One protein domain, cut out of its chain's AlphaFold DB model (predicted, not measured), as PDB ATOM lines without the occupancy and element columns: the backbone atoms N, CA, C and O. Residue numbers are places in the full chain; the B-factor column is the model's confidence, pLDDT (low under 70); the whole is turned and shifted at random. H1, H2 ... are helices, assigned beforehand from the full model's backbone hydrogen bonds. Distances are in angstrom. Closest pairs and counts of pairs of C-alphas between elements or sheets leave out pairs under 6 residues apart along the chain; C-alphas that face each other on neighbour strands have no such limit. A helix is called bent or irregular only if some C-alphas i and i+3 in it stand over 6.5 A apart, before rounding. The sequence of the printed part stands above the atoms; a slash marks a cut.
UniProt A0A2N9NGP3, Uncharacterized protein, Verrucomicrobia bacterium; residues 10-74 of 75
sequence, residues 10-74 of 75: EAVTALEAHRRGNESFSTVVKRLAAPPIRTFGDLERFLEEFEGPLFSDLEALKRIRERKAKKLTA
ATOM      1  N   GLU A  10     -55.087  32.068 -36.078       86.19
ATOM      2  CA  GLU A  10     -54.597  33.185 -36.889       86.19
ATOM      3  C   GLU A  10     -53.227  33.686 -36.405       86.19
ATOM      4  O   GLU A  10     -52.295  33.788 -37.211       86.19
ATOM      5  N   ALA A  11     -53.042  33.922 -35.099       82.44
ATOM      6  CA  ALA A  11     -51.744  34.326 -34.564       82.44
ATOM      7  C   ALA A  11     -50.695  33.223 -34.712       82.44
ATOM      8  O   ALA A  11     -49.528  33.523 -34.980       82.44
ATOM      9  N   VAL A  12     -51.078  31.949 -34.568       86.19
ATOM     10  CA  VAL A  12     -50.162  30.823 -34.816       86.19
ATOM     11  C   VAL A  12     -49.679  30.845 -36.265       86.19
ATOM     12  O   VAL A  12     -48.469  30.822 -36.499       86.19
ATOM     13  N   THR A  13     -50.595  30.983 -37.223       88.88
ATOM     14  CA  THR A  13     -50.266  31.044 -38.656       88.88
ATOM     15  C   THR A  13     -49.339  32.224 -38.972       88.88
ATOM     16  O   THR A  13     -48.340  32.068 -39.680       88.88
ATOM     17  N   ALA A  14     -49.607  33.400 -38.395       86.44
ATOM     18  CA  ALA A  14     -48.755  34.576 -38.556       86.44
ATOM     19  C   ALA A  14     -47.338  34.349 -37.993       86.44
ATOM     20  O   ALA A  14     -46.343  34.715 -38.624       86.44
ATOM     21  N   LEU A  15     -47.216  33.706 -36.828       86.25
ATOM     22  CA  LEU A  15     -45.914  33.377 -36.241       86.25
ATOM     23  C   LEU A  15     -45.143  32.351 -37.078       86.25
ATOM     24  O   LEU A  15     -43.926  32.482 -37.229       86.25
ATOM     25  N   GLU A  16     -45.822  31.348 -37.634       88.00
ATOM     26  CA  GLU A  16     -45.203  30.356 -38.516       88.00
ATOM     27  C   GLU A  16     -44.657  30.984 -39.799       88.00
ATOM     28  O   GLU A  16     -43.531  30.669 -40.189       88.00
ATOM     29  N   ALA A  17     -45.375  31.940 -40.393       90.62
ATOM     30  CA  ALA A  17     -44.915  32.667 -41.579       90.62
ATOM     31  C   ALA A  17     -43.590  33.419 -41.346       90.62
ATOM     32  O   ALA A  17     -42.780  33.582 -42.259       90.62
ATOM     33  N   HIS A  18     -43.333  33.851 -40.108       88.56
ATOM     34  CA  HIS A  18     -42.100  34.534 -39.727       88.56
ATOM     35  C   HIS A  18     -41.003  33.603 -39.198       88.56
ATOM     36  O   HIS A  18     -39.909  34.086 -38.880       88.56
ATOM     37  N   ARG A  19     -41.253  32.295 -39.076       91.50
ATOM     38  CA  ARG A  19     -40.296  31.323 -38.540       91.50
ATOM     39  C   ARG A  19     -39.195  31.026 -39.557       91.50
ATOM     40  O   ARG A  19     -39.457  30.780 -40.728       91.50
ATOM     41  N   ARG A  20     -37.934  31.027 -39.111       91.12
ATOM     42  CA  ARG A  20     -36.778  30.743 -39.979       91.12
ATOM     43  C   ARG A  20     -36.151  29.398 -39.617       91.12
ATOM     44  O   ARG A  20     -35.670  29.220 -38.501       91.12
ATOM     45  N   GLY A  21     -36.131  28.456 -40.561       88.94
ATOM     46  CA  GLY A  21     -35.568  27.117 -40.347       88.94
ATOM     47  C   GLY A  21     -36.181  26.415 -39.126       88.94
ATOM     48  O   GLY A  21     -37.397  26.396 -38.959       88.94
ATOM     49  N   ASN A  22     -35.333  25.891 -38.237       87.81
ATOM     50  CA  ASN A  22     -35.753  25.173 -37.024       87.81
ATOM     51  C   ASN A  22     -35.868  26.067 -35.774       87.81
ATOM     52  O   ASN A  22     -35.767  25.586 -34.648       87.81
ATOM     53  N   GLU A  23     -36.075  27.372 -35.949       88.44
ATOM     54  CA  GLU A  23     -36.226  28.325 -34.847       88.44
ATOM     55  C   GLU A  23     -37.408  27.968 -33.920       88.44
ATOM     56  O   GLU A  23     -38.427  27.441 -34.370       88.44
ATOM     57  N   SER A  24     -37.281  28.244 -32.616       88.81
ATOM     58  CA  SER A  24     -38.369  28.034 -31.649       88.81
ATOM     59  C   SER A  24     -39.398  29.167 -31.710       88.81
ATOM     60  O   SER A  24     -39.025  30.323 -31.919       88.81
ATOM     61  N   PHE A  25     -40.671  28.879 -31.424       84.25
ATOM     62  CA  PHE A  25     -41.718  29.911 -31.354       84.25
ATOM     63  C   PHE A  25     -41.381  31.041 -30.372       84.25
ATOM     64  O   PHE A  25     -41.625  32.207 -30.665       84.25
ATOM     65  N   SER A  26     -40.737  30.731 -29.238       83.44
ATOM     66  CA  SER A  26     -40.295  31.761 -28.286       83.44
ATOM     67  C   SER A  26     -39.285  32.730 -28.908       83.44
ATOM     68  O   SER A  26     -39.319  33.924 -28.614       83.44
ATOM     69  N   THR A  27     -38.398  32.234 -29.770       87.25
ATOM     70  CA  THR A  27     -37.409  33.064 -30.464       87.25
ATOM     71  C   THR A  27     -38.078  33.954 -31.511       87.25
ATOM     72  O   THR A  27     -37.781  35.145 -31.560       87.25
ATOM     73  N   VAL A  28     -39.040  33.412 -32.269       88.44
ATOM     74  CA  VAL A  28     -39.826  34.190 -33.241       88.44
ATOM     75  C   VAL A  28     -40.574  35.326 -32.544       88.44
ATOM     76  O   VAL A  28     -40.433  36.481 -32.936       88.44
ATOM     77  N   VAL A  29     -41.291  35.025 -31.454       85.44
ATOM     78  CA  VAL A  29     -42.029  36.033 -30.675       85.44
ATOM     79  C   VAL A  29     -41.092  37.109 -30.134       85.44
ATOM     80  O   VAL A  29     -41.402  38.287 -30.241       85.44
ATOM     81  N   LYS A  30     -39.920  36.746 -29.599       84.19
ATOM     82  CA  LYS A  30     -38.942  37.727 -29.098       84.19
ATOM     83  C   LYS A  30     -38.381  38.641 -30.184       84.19
ATOM     84  O   LYS A  30     -38.004  39.759 -29.865       84.19
ATOM     85  N   ARG A  31     -38.280  38.159 -31.426       85.81
ATOM     86  CA  ARG A  31     -37.819  38.965 -32.562       85.81
ATOM     87  C   ARG A  31     -38.891  39.942 -33.035       85.81
ATOM     88  O   ARG A  31     -38.550  41.046 -33.437       85.81
ATOM     89  N   LEU A  32     -40.151  39.510 -33.045       83.94
ATOM     90  CA  LEU A  32     -41.273  40.319 -33.523       83.94
ATOM     91  C   LEU A  32     -41.801  41.285 -32.458       83.94
ATOM     92  O   LEU A  32     -42.308  42.350 -32.792       83.94
ATOM     93  N   ALA A  33     -41.695  40.922 -31.180       81.00
ATOM     94  CA  ALA A  33     -42.080  41.794 -30.087       81.00
ATOM     95  C   ALA A  33     -41.113  42.976 -29.991       81.00
ATOM     96  O   ALA A  33     -39.894  42.795 -29.978       81.00
ATOM     97  N   ALA A  34     -41.669  44.180 -29.857       74.69
ATOM     98  CA  ALA A  34     -40.877  45.360 -29.559       74.69
ATOM     99  C   ALA A  34     -40.054  45.132 -28.275       74.69
ATOM    100  O   ALA A  34     -40.550  44.509 -27.321       74.69
ATOM    101  N   PRO A  35     -38.799  45.612 -28.226       77.00
ATOM    102  CA  PRO A  35     -38.000  45.522 -27.020       77.00
ATOM    103  C   PRO A  35     -38.741  46.199 -25.856       77.00
ATOM    104  O   PRO A  35     -39.383  47.235 -26.042       77.00
ATOM    105  N   PRO A  36     -38.688  45.625 -24.643       75.81
ATOM    106  CA  PRO A  36     -39.350  46.225 -23.500       75.81
ATOM    107  C   PRO A  36     -38.728  47.592 -23.204       75.81
ATOM    108  O   PRO A  36     -37.509  47.695 -23.065       75.81
ATOM    109  N   ILE A  37     -39.567  48.612 -23.044       80.44
ATOM    110  CA  ILE A  37     -39.148  49.951 -22.624       80.44
ATOM    111  C   ILE A  37     -38.683  49.865 -21.166       80.44
ATOM    112  O   ILE A  37     -39.477  49.557 -20.273       80.44
ATOM    113  N   ARG A  38     -37.387  50.086 -20.920       80.56
ATOM    114  CA  ARG A  38     -36.785  50.000 -19.575       80.56
ATOM    115  C   ARG A  38     -36.329  51.352 -19.048       80.56
ATOM    116  O   ARG A  38     -36.288  51.540 -17.835       80.56
ATOM    117  N   THR A  39     -35.988  52.272 -19.941       83.31
ATOM    118  CA  THR A  39     -35.490  53.609 -19.617       83.31
ATOM    119  C   THR A  39     -36.305  54.696 -20.315       83.31
ATOM    120  O   THR A  39     -37.061  54.422 -21.246       83.31
ATOM    121  N   PHE A  40     -36.137  55.948 -19.875       77.38
ATOM    122  CA  PHE A  40     -36.721  57.099 -20.568       77.38
ATOM    123  C   PHE A  40     -36.168  57.258 -21.991       77.38
ATOM    124  O   PHE A  40     -36.943  57.559 -22.887       77.38
ATOM    125  N   GLY A  41     -34.887  56.956 -22.231       83.06
ATOM    126  CA  GLY A  41     -34.317  56.984 -23.584       83.06
ATOM    127  C   GLY A  41     -34.900  55.909 -24.512       83.06
ATOM    128  O   GLY A  41     -35.089  56.160 -25.699       83.06
ATOM    129  N   ASP A  42     -35.249  54.729 -23.981       78.38
ATOM    130  CA  ASP A  42     -35.965  53.701 -24.756       78.38
ATOM    131  C   ASP A  42     -37.380  54.171 -25.122       78.38
ATOM    132  O   ASP A  42     -37.878  53.852 -26.199       78.38
ATOM    133  N   LEU A  43     -38.027  54.923 -24.223       77.62
ATOM    134  CA  LEU A  43     -39.344  55.505 -24.463       77.62
ATOM    135  C   LEU A  43     -39.276  56.608 -25.522       77.62
ATOM    136  O   LEU A  43     -40.116  56.625 -26.410       77.62
ATOM    137  N   GLU A  44     -38.292  57.504 -25.437       77.19
ATOM    138  CA  GLU A  44     -38.078  58.565 -26.429       77.19
ATOM    139  C   GLU A  44     -37.866  57.971 -27.820       77.19
ATOM    140  O   GLU A  44     -38.601  58.315 -28.740       77.19
ATOM    141  N   ARG A  45     -36.964  56.992 -27.952       79.31
ATOM    142  CA  ARG A  45     -36.720  56.315 -29.232       79.31
ATOM    143  C   ARG A  45     -37.958  55.589 -29.752       79.31
ATOM    144  O   ARG A  45     -38.263  55.666 -30.935       79.31
ATOM    145  N   PHE A  46     -38.696  54.917 -28.865       78.56
ATOM    146  CA  PHE A  46     -39.961  54.289 -29.236       78.56
ATOM    147  C   PHE A  46     -40.952  55.323 -29.778       78.56
ATOM    148  O   PHE A  46     -41.568  55.069 -30.799       78.56
ATOM    149  N   LEU A  47     -41.090  56.485 -29.132       78.50
ATOM    150  CA  LEU A  47     -41.999  57.552 -29.562       78.50
ATOM    151  C   LEU A  47     -41.561  58.231 -30.866       78.50
ATOM    152  O   LEU A  47     -42.423  58.627 -31.642       78.50
ATOM    153  N   GLU A  48     -40.255  58.353 -31.110       80.06
ATOM    154  CA  GLU A  48     -39.706  58.865 -32.373       80.06
ATOM    155  C   GLU A  48     -39.991  57.925 -33.552       80.06
ATOM    156  O   GLU A  48     -40.303  58.387 -34.647       80.06
ATOM    157  N   GLU A  49     -39.913  56.610 -33.333       76.81
ATOM    158  CA  GLU A  49     -40.169  55.585 -34.354       76.81
ATOM    159  C   GLU A  49     -41.668  55.241 -34.502       76.81
ATOM    160  O   GLU A  49     -42.068  54.574 -35.459       76.81
ATOM    161  N   PHE A  50     -42.518  55.674 -33.563       76.81
ATOM    162  CA  PHE A  50     -43.938  55.328 -33.537       76.81
ATOM    163  C   PHE A  50     -44.769  56.231 -34.460       76.81
ATOM    164  O   PHE A  50     -45.352  57.230 -34.037       76.81
ATOM    165  N   GLU A  51     -44.909  55.835 -35.725       62.28
ATOM    166  CA  GLU A  51     -45.904  56.405 -36.642       62.28
ATOM    167  C   GLU A  51     -47.291  55.791 -36.385       62.28
ATOM    168  O   GLU A  51     -47.757  54.888 -37.080       62.28
ATOM    169  N   GLY A  52     -47.980  56.266 -35.349       63.16
ATOM    170  CA  GLY A  52     -49.353  55.853 -35.081       63.16
ATOM    171  C   GLY A  52     -50.014  56.648 -33.961       63.16
ATOM    172  O   GLY A  52     -49.331  57.279 -33.152       63.16
ATOM    173  N   PRO A  53     -51.355  56.638 -33.868       60.72
ATOM    174  CA  PRO A  53     -52.026  57.208 -32.713       60.72
ATOM    175  C   PRO A  53     -51.580  56.450 -31.459       60.72
ATOM    176  O   PRO A  53     -51.732  55.231 -31.368       60.72
ATOM    177  N   LEU A  54     -51.035  57.175 -30.479       62.41
ATOM    178  CA  LEU A  54     -50.835  56.656 -29.130       62.41
ATOM    179  C   LEU A  54     -52.204  56.265 -28.572       62.41
ATOM    180  O   LEU A  54     -52.931  57.102 -28.030       62.41
ATOM    181  N   PHE A  55     -52.558  54.986 -28.705       56.62
ATOM    182  CA  PHE A  55     -53.722  54.400 -28.055       56.62
ATOM    183  C   PHE A  55     -53.465  54.370 -26.551       56.62
ATOM    184  O   PHE A  55     -53.038  53.382 -25.958       56.62
ATOM    185  N   SER A  56     -53.697  55.516 -25.927       61.59
ATOM    186  CA  SER A  56     -53.765  55.651 -24.490       61.59
ATOM    187  C   SER A  56     -55.195  55.320 -24.087       61.59
ATOM    188  O   SER A  56     -56.117  56.105 -24.299       61.59
ATOM    189  N   ASP A  57     -55.393  54.134 -23.512       70.12
ATOM    190  CA  ASP A  57     -56.612  53.844 -22.761       70.12
ATOM    191  C   ASP A  57     -56.619  54.761 -21.528       70.12
ATOM    192  O   ASP A  57     -56.042  54.473 -20.472       70.12
ATOM    193  N   LEU A  58     -57.212  55.941 -21.710       71.38
ATOM    194  CA  LEU A  58     -57.279  56.993 -20.703       71.38
ATOM    195  C   LEU A  58     -57.977  56.504 -19.431       71.38
ATOM    196  O   LEU A  58     -57.615  56.940 -18.337       71.38
ATOM    197  N   GLU A  59     -58.927  55.574 -19.546       73.94
ATOM    198  CA  GLU A  59     -59.595  54.979 -18.391       73.94
ATOM    199  C   GLU A  59     -58.681  54.013 -17.636       73.94
ATOM    200  O   GLU A  59     -58.614  54.060 -16.404       73.94
ATOM    201  N   ALA A  60     -57.886  53.200 -18.335       68.81
ATOM    202  CA  ALA A  60     -56.854  52.390 -17.687       68.81
ATOM    203  C   ALA A  60     -55.826  53.265 -16.946       68.81
ATOM    204  O   ALA A  60     -55.468  52.971 -15.799       68.81
ATOM    205  N   LEU A  61     -55.399  54.381 -17.547       69.69
ATOM    206  CA  LEU A  61     -54.472  55.328 -16.920       69.69
ATOM    207  C   LEU A  61     -55.076  56.021 -15.693       69.69
ATOM    208  O   LEU A  61     -54.393  56.141 -14.669       69.69
ATOM    209  N   LYS A  62     -56.351  56.431 -15.747       77.00
ATOM    210  CA  LYS A  62     -57.071  56.965 -14.579       77.00
ATOM    211  C   LYS A  62     -57.121  55.945 -13.446       77.00
ATOM    212  O   LYS A  62     -56.706  56.265 -12.334       77.00
ATOM    213  N   ARG A  63     -57.507  54.696 -13.732       78.50
ATOM    214  CA  ARG A  63     -57.551  53.613 -12.730       78.50
ATOM    215  C   ARG A  63     -56.190  53.380 -12.072       78.50
ATOM    216  O   ARG A  63     -56.118  53.154 -10.864       78.50
ATOM    217  N   ILE A  64     -55.095  53.441 -12.834       76.62
ATOM    218  CA  ILE A  64     -53.730  53.313 -12.293       76.62
ATOM    219  C   ILE A  64     -53.383  54.505 -11.392       76.62
ATOM    220  O   ILE A  64     -52.854  54.305 -10.294       76.62
ATOM    221  N   ARG A  65     -53.699  55.735 -11.819       78.75
ATOM    222  CA  ARG A  65     -53.465  56.951 -11.022       78.75
ATOM    223  C   ARG A  65     -54.239  56.928  -9.708       78.75
ATOM    224  O   ARG A  65     -53.641  57.169  -8.665       78.75
ATOM    225  N   GLU A  66     -55.517  56.564  -9.736       83.56
ATOM    226  CA  GLU A  66     -56.353  56.441  -8.537       83.56
ATOM    227  C   GLU A  66     -55.811  55.392  -7.562       83.56
ATOM    228  O   GLU A  66     -55.729  55.641  -6.359       83.56
ATOM    229  N   ARG A  67     -55.384  54.227  -8.069       76.62
ATOM    230  CA  ARG A  67     -54.747  53.191  -7.240       76.62
ATOM    231  C   ARG A  67     -53.461  53.697  -6.592       76.62
ATOM    232  O   ARG A  67     -53.230  53.420  -5.418       76.62
ATOM    233  N   LYS A  68     -52.631  54.439  -7.331       74.50
ATOM    234  CA  LYS A  68     -51.378  55.007  -6.810       74.50
ATOM    235  C   LYS A  68     -51.640  56.097  -5.767       74.50
ATOM    236  O   LYS A  68     -50.982  56.090  -4.734       74.50
ATOM    237  N   ALA A  69     -52.621  56.969  -6.001       73.38
ATOM    238  CA  ALA A  69     -53.026  58.012  -5.060       73.38
ATOM    239  C   ALA A  69     -53.540  57.417  -3.740       73.38
ATOM    240  O   ALA A  69     -53.047  57.785  -2.679       73.38
ATOM    241  N   LYS A  70     -54.431  56.414  -3.803       72.81
ATOM    242  CA  LYS A  70     -54.923  55.694  -2.612       72.81
ATOM    243  C   LYS A  70     -53.803  55.030  -1.811       72.81
ATOM    244  O   LYS A  70     -53.881  54.962  -0.591       72.81
ATOM    245  N   LYS A  71     -52.764  54.536  -2.489       68.31
ATOM    246  CA  LYS A  71     -51.608  53.894  -1.849       68.31
ATOM    247  C   LYS A  71     -50.688  54.899  -1.145       68.31
ATOM    248  O   LYS A  71     -50.007  54.512  -0.206       68.31
ATOM    249  N   LEU A  72     -50.675  56.155  -1.598       64.75
ATOM    250  CA  LEU A  72     -49.869  57.238  -1.029       64.75
ATOM    251  C   LEU A  72     -50.554  57.901   0.176       64.75
ATOM    252  O   LEU A  72     -49.870  58.338   1.086       64.75
ATOM    253  N   THR A  73     -51.889  57.952   0.201       63.91
ATOM    254  CA  THR A  73     -52.678  58.481   1.333       63.91
ATOM    255  C   THR A  73     -52.943  57.455   2.438       63.91
ATOM    256  O   THR A  73     -53.510  57.804   3.466       63.91
ATOM    257  N   ALA A  74     -52.615  56.181   2.204       59.12
ATOM    258  CA  ALA A  74     -52.737  55.093   3.180       59.12
ATOM    259  C   ALA A  74     -51.402  54.760   3.882       59.12
ATOM    260  O   ALA A  74     -51.334  53.763   4.602       59.12
TER     261      ALA A  74
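Overview. This is residues 10 to 74 of the 75 residues of an uncharacterized protein of Verrucomicrobia bacterium (UniProt A0A2N9NGP3). An open, strung-out chain of four helices makes a wide arch with no common core: at one foot H1 and H2 pack on each other at about a right angle, H3 sits alone at the top of the arch, and H4, the longest helix, makes the other foot. Residues 38 to 44 and 47 to 74 stand free, and H3 and H4 are joined to the rest by their links alone. The printed part has 65 residues with four named helices, in the order H1, H2, H3, H4, and no named strand, and its class is all helix. The whole is extended, with a radius of gyration of the C-alphas of 17.7 A, and its C-alphas span 55 by 26 by 21 A along the three main axes.

Arrangement. The printed part begins with H1, residues 10 to 17, and after a short link of 7 residues comes H2, residues 25 to 32. H1 and H2 touch, with 4 pairs of C-alphas within 8 A. Their closest C-alphas are those of Leu 15 and Val 28, 6.8 A apart. Their centres are 11.4 A apart, and their lines stand about perpendicular, at 86 degrees. H3, residues 40 to 49, follows H2 after another short link of 7 residues, residues 33 to 39. H2 and H3 are apart, with no C-alpha of the one within 8 A of the other. H1 and H3 are apart too. H4, residues 58 to 72, follows H3 after a short link of 8 residues, residues 50 to 57. H4 is apart from H1, from H2 and from H3. In H1, H2, H3 and H4 every pair of backbone O of residue i and N of residue i+4 is within hydrogen-bond range.

Along the chain. H1 runs from Glu 10, whose C-alpha is at (-54.597, 33.185, -36.889), to Ala 17, and has 8 residues. H2, also of 8 residues, runs from Phe 25 to Leu 32, where the C-alpha is at (-41.273, 40.319, -33.523). H3 has 10 residues, from Phe 40 with its C-alpha at (-36.721, 57.099, -20.568) to Glu 49 with its C-alpha at (-40.169, 55.585, -34.354), and measures 14.3 A from first to last C-alpha. H4 has 15 residues, from Leu 58 to Leu 72, and measures 21.0 A; its first C-alpha is at (-57.279, 56.993, -20.703) and its last at (-49.869, 57.238, -1.029). H1 measures 10.8 A and H2 10.6 A by the same atoms. No helix is bent or irregular.

Size, cuts and confidence. The two C-alphas farthest apart are those of Gly 21, in the link between H1 and H2, and Thr 73, just after H4, at 54.9 A. From the first printed C-alpha, that of Glu 10, to the last, that of Ala 74, it is 45.7 A. The radius of gyration of the C-alphas is 1.65 times the 10.7 A of a compact globule of 65 residues. The residues that stand free are 38 to 44, of which 40 to 44 belong to H3, and 47 to 74, of which 47 to 49 belong to H3 and 58 to 72 to H4. The printed part has no cut, and none of its links is long. The mean pLDDT of the printed part is 78.3. It is under 70 at 12 residues: residues 51 to 56 in the link between H3 and H4, residues 60 to 61 in H4, and residues 71 to 74, of which 71 to 72 belong to H4. The mean pLDDT is 87 for H1, 85 for H2, 79 for H3 and 74 for H4.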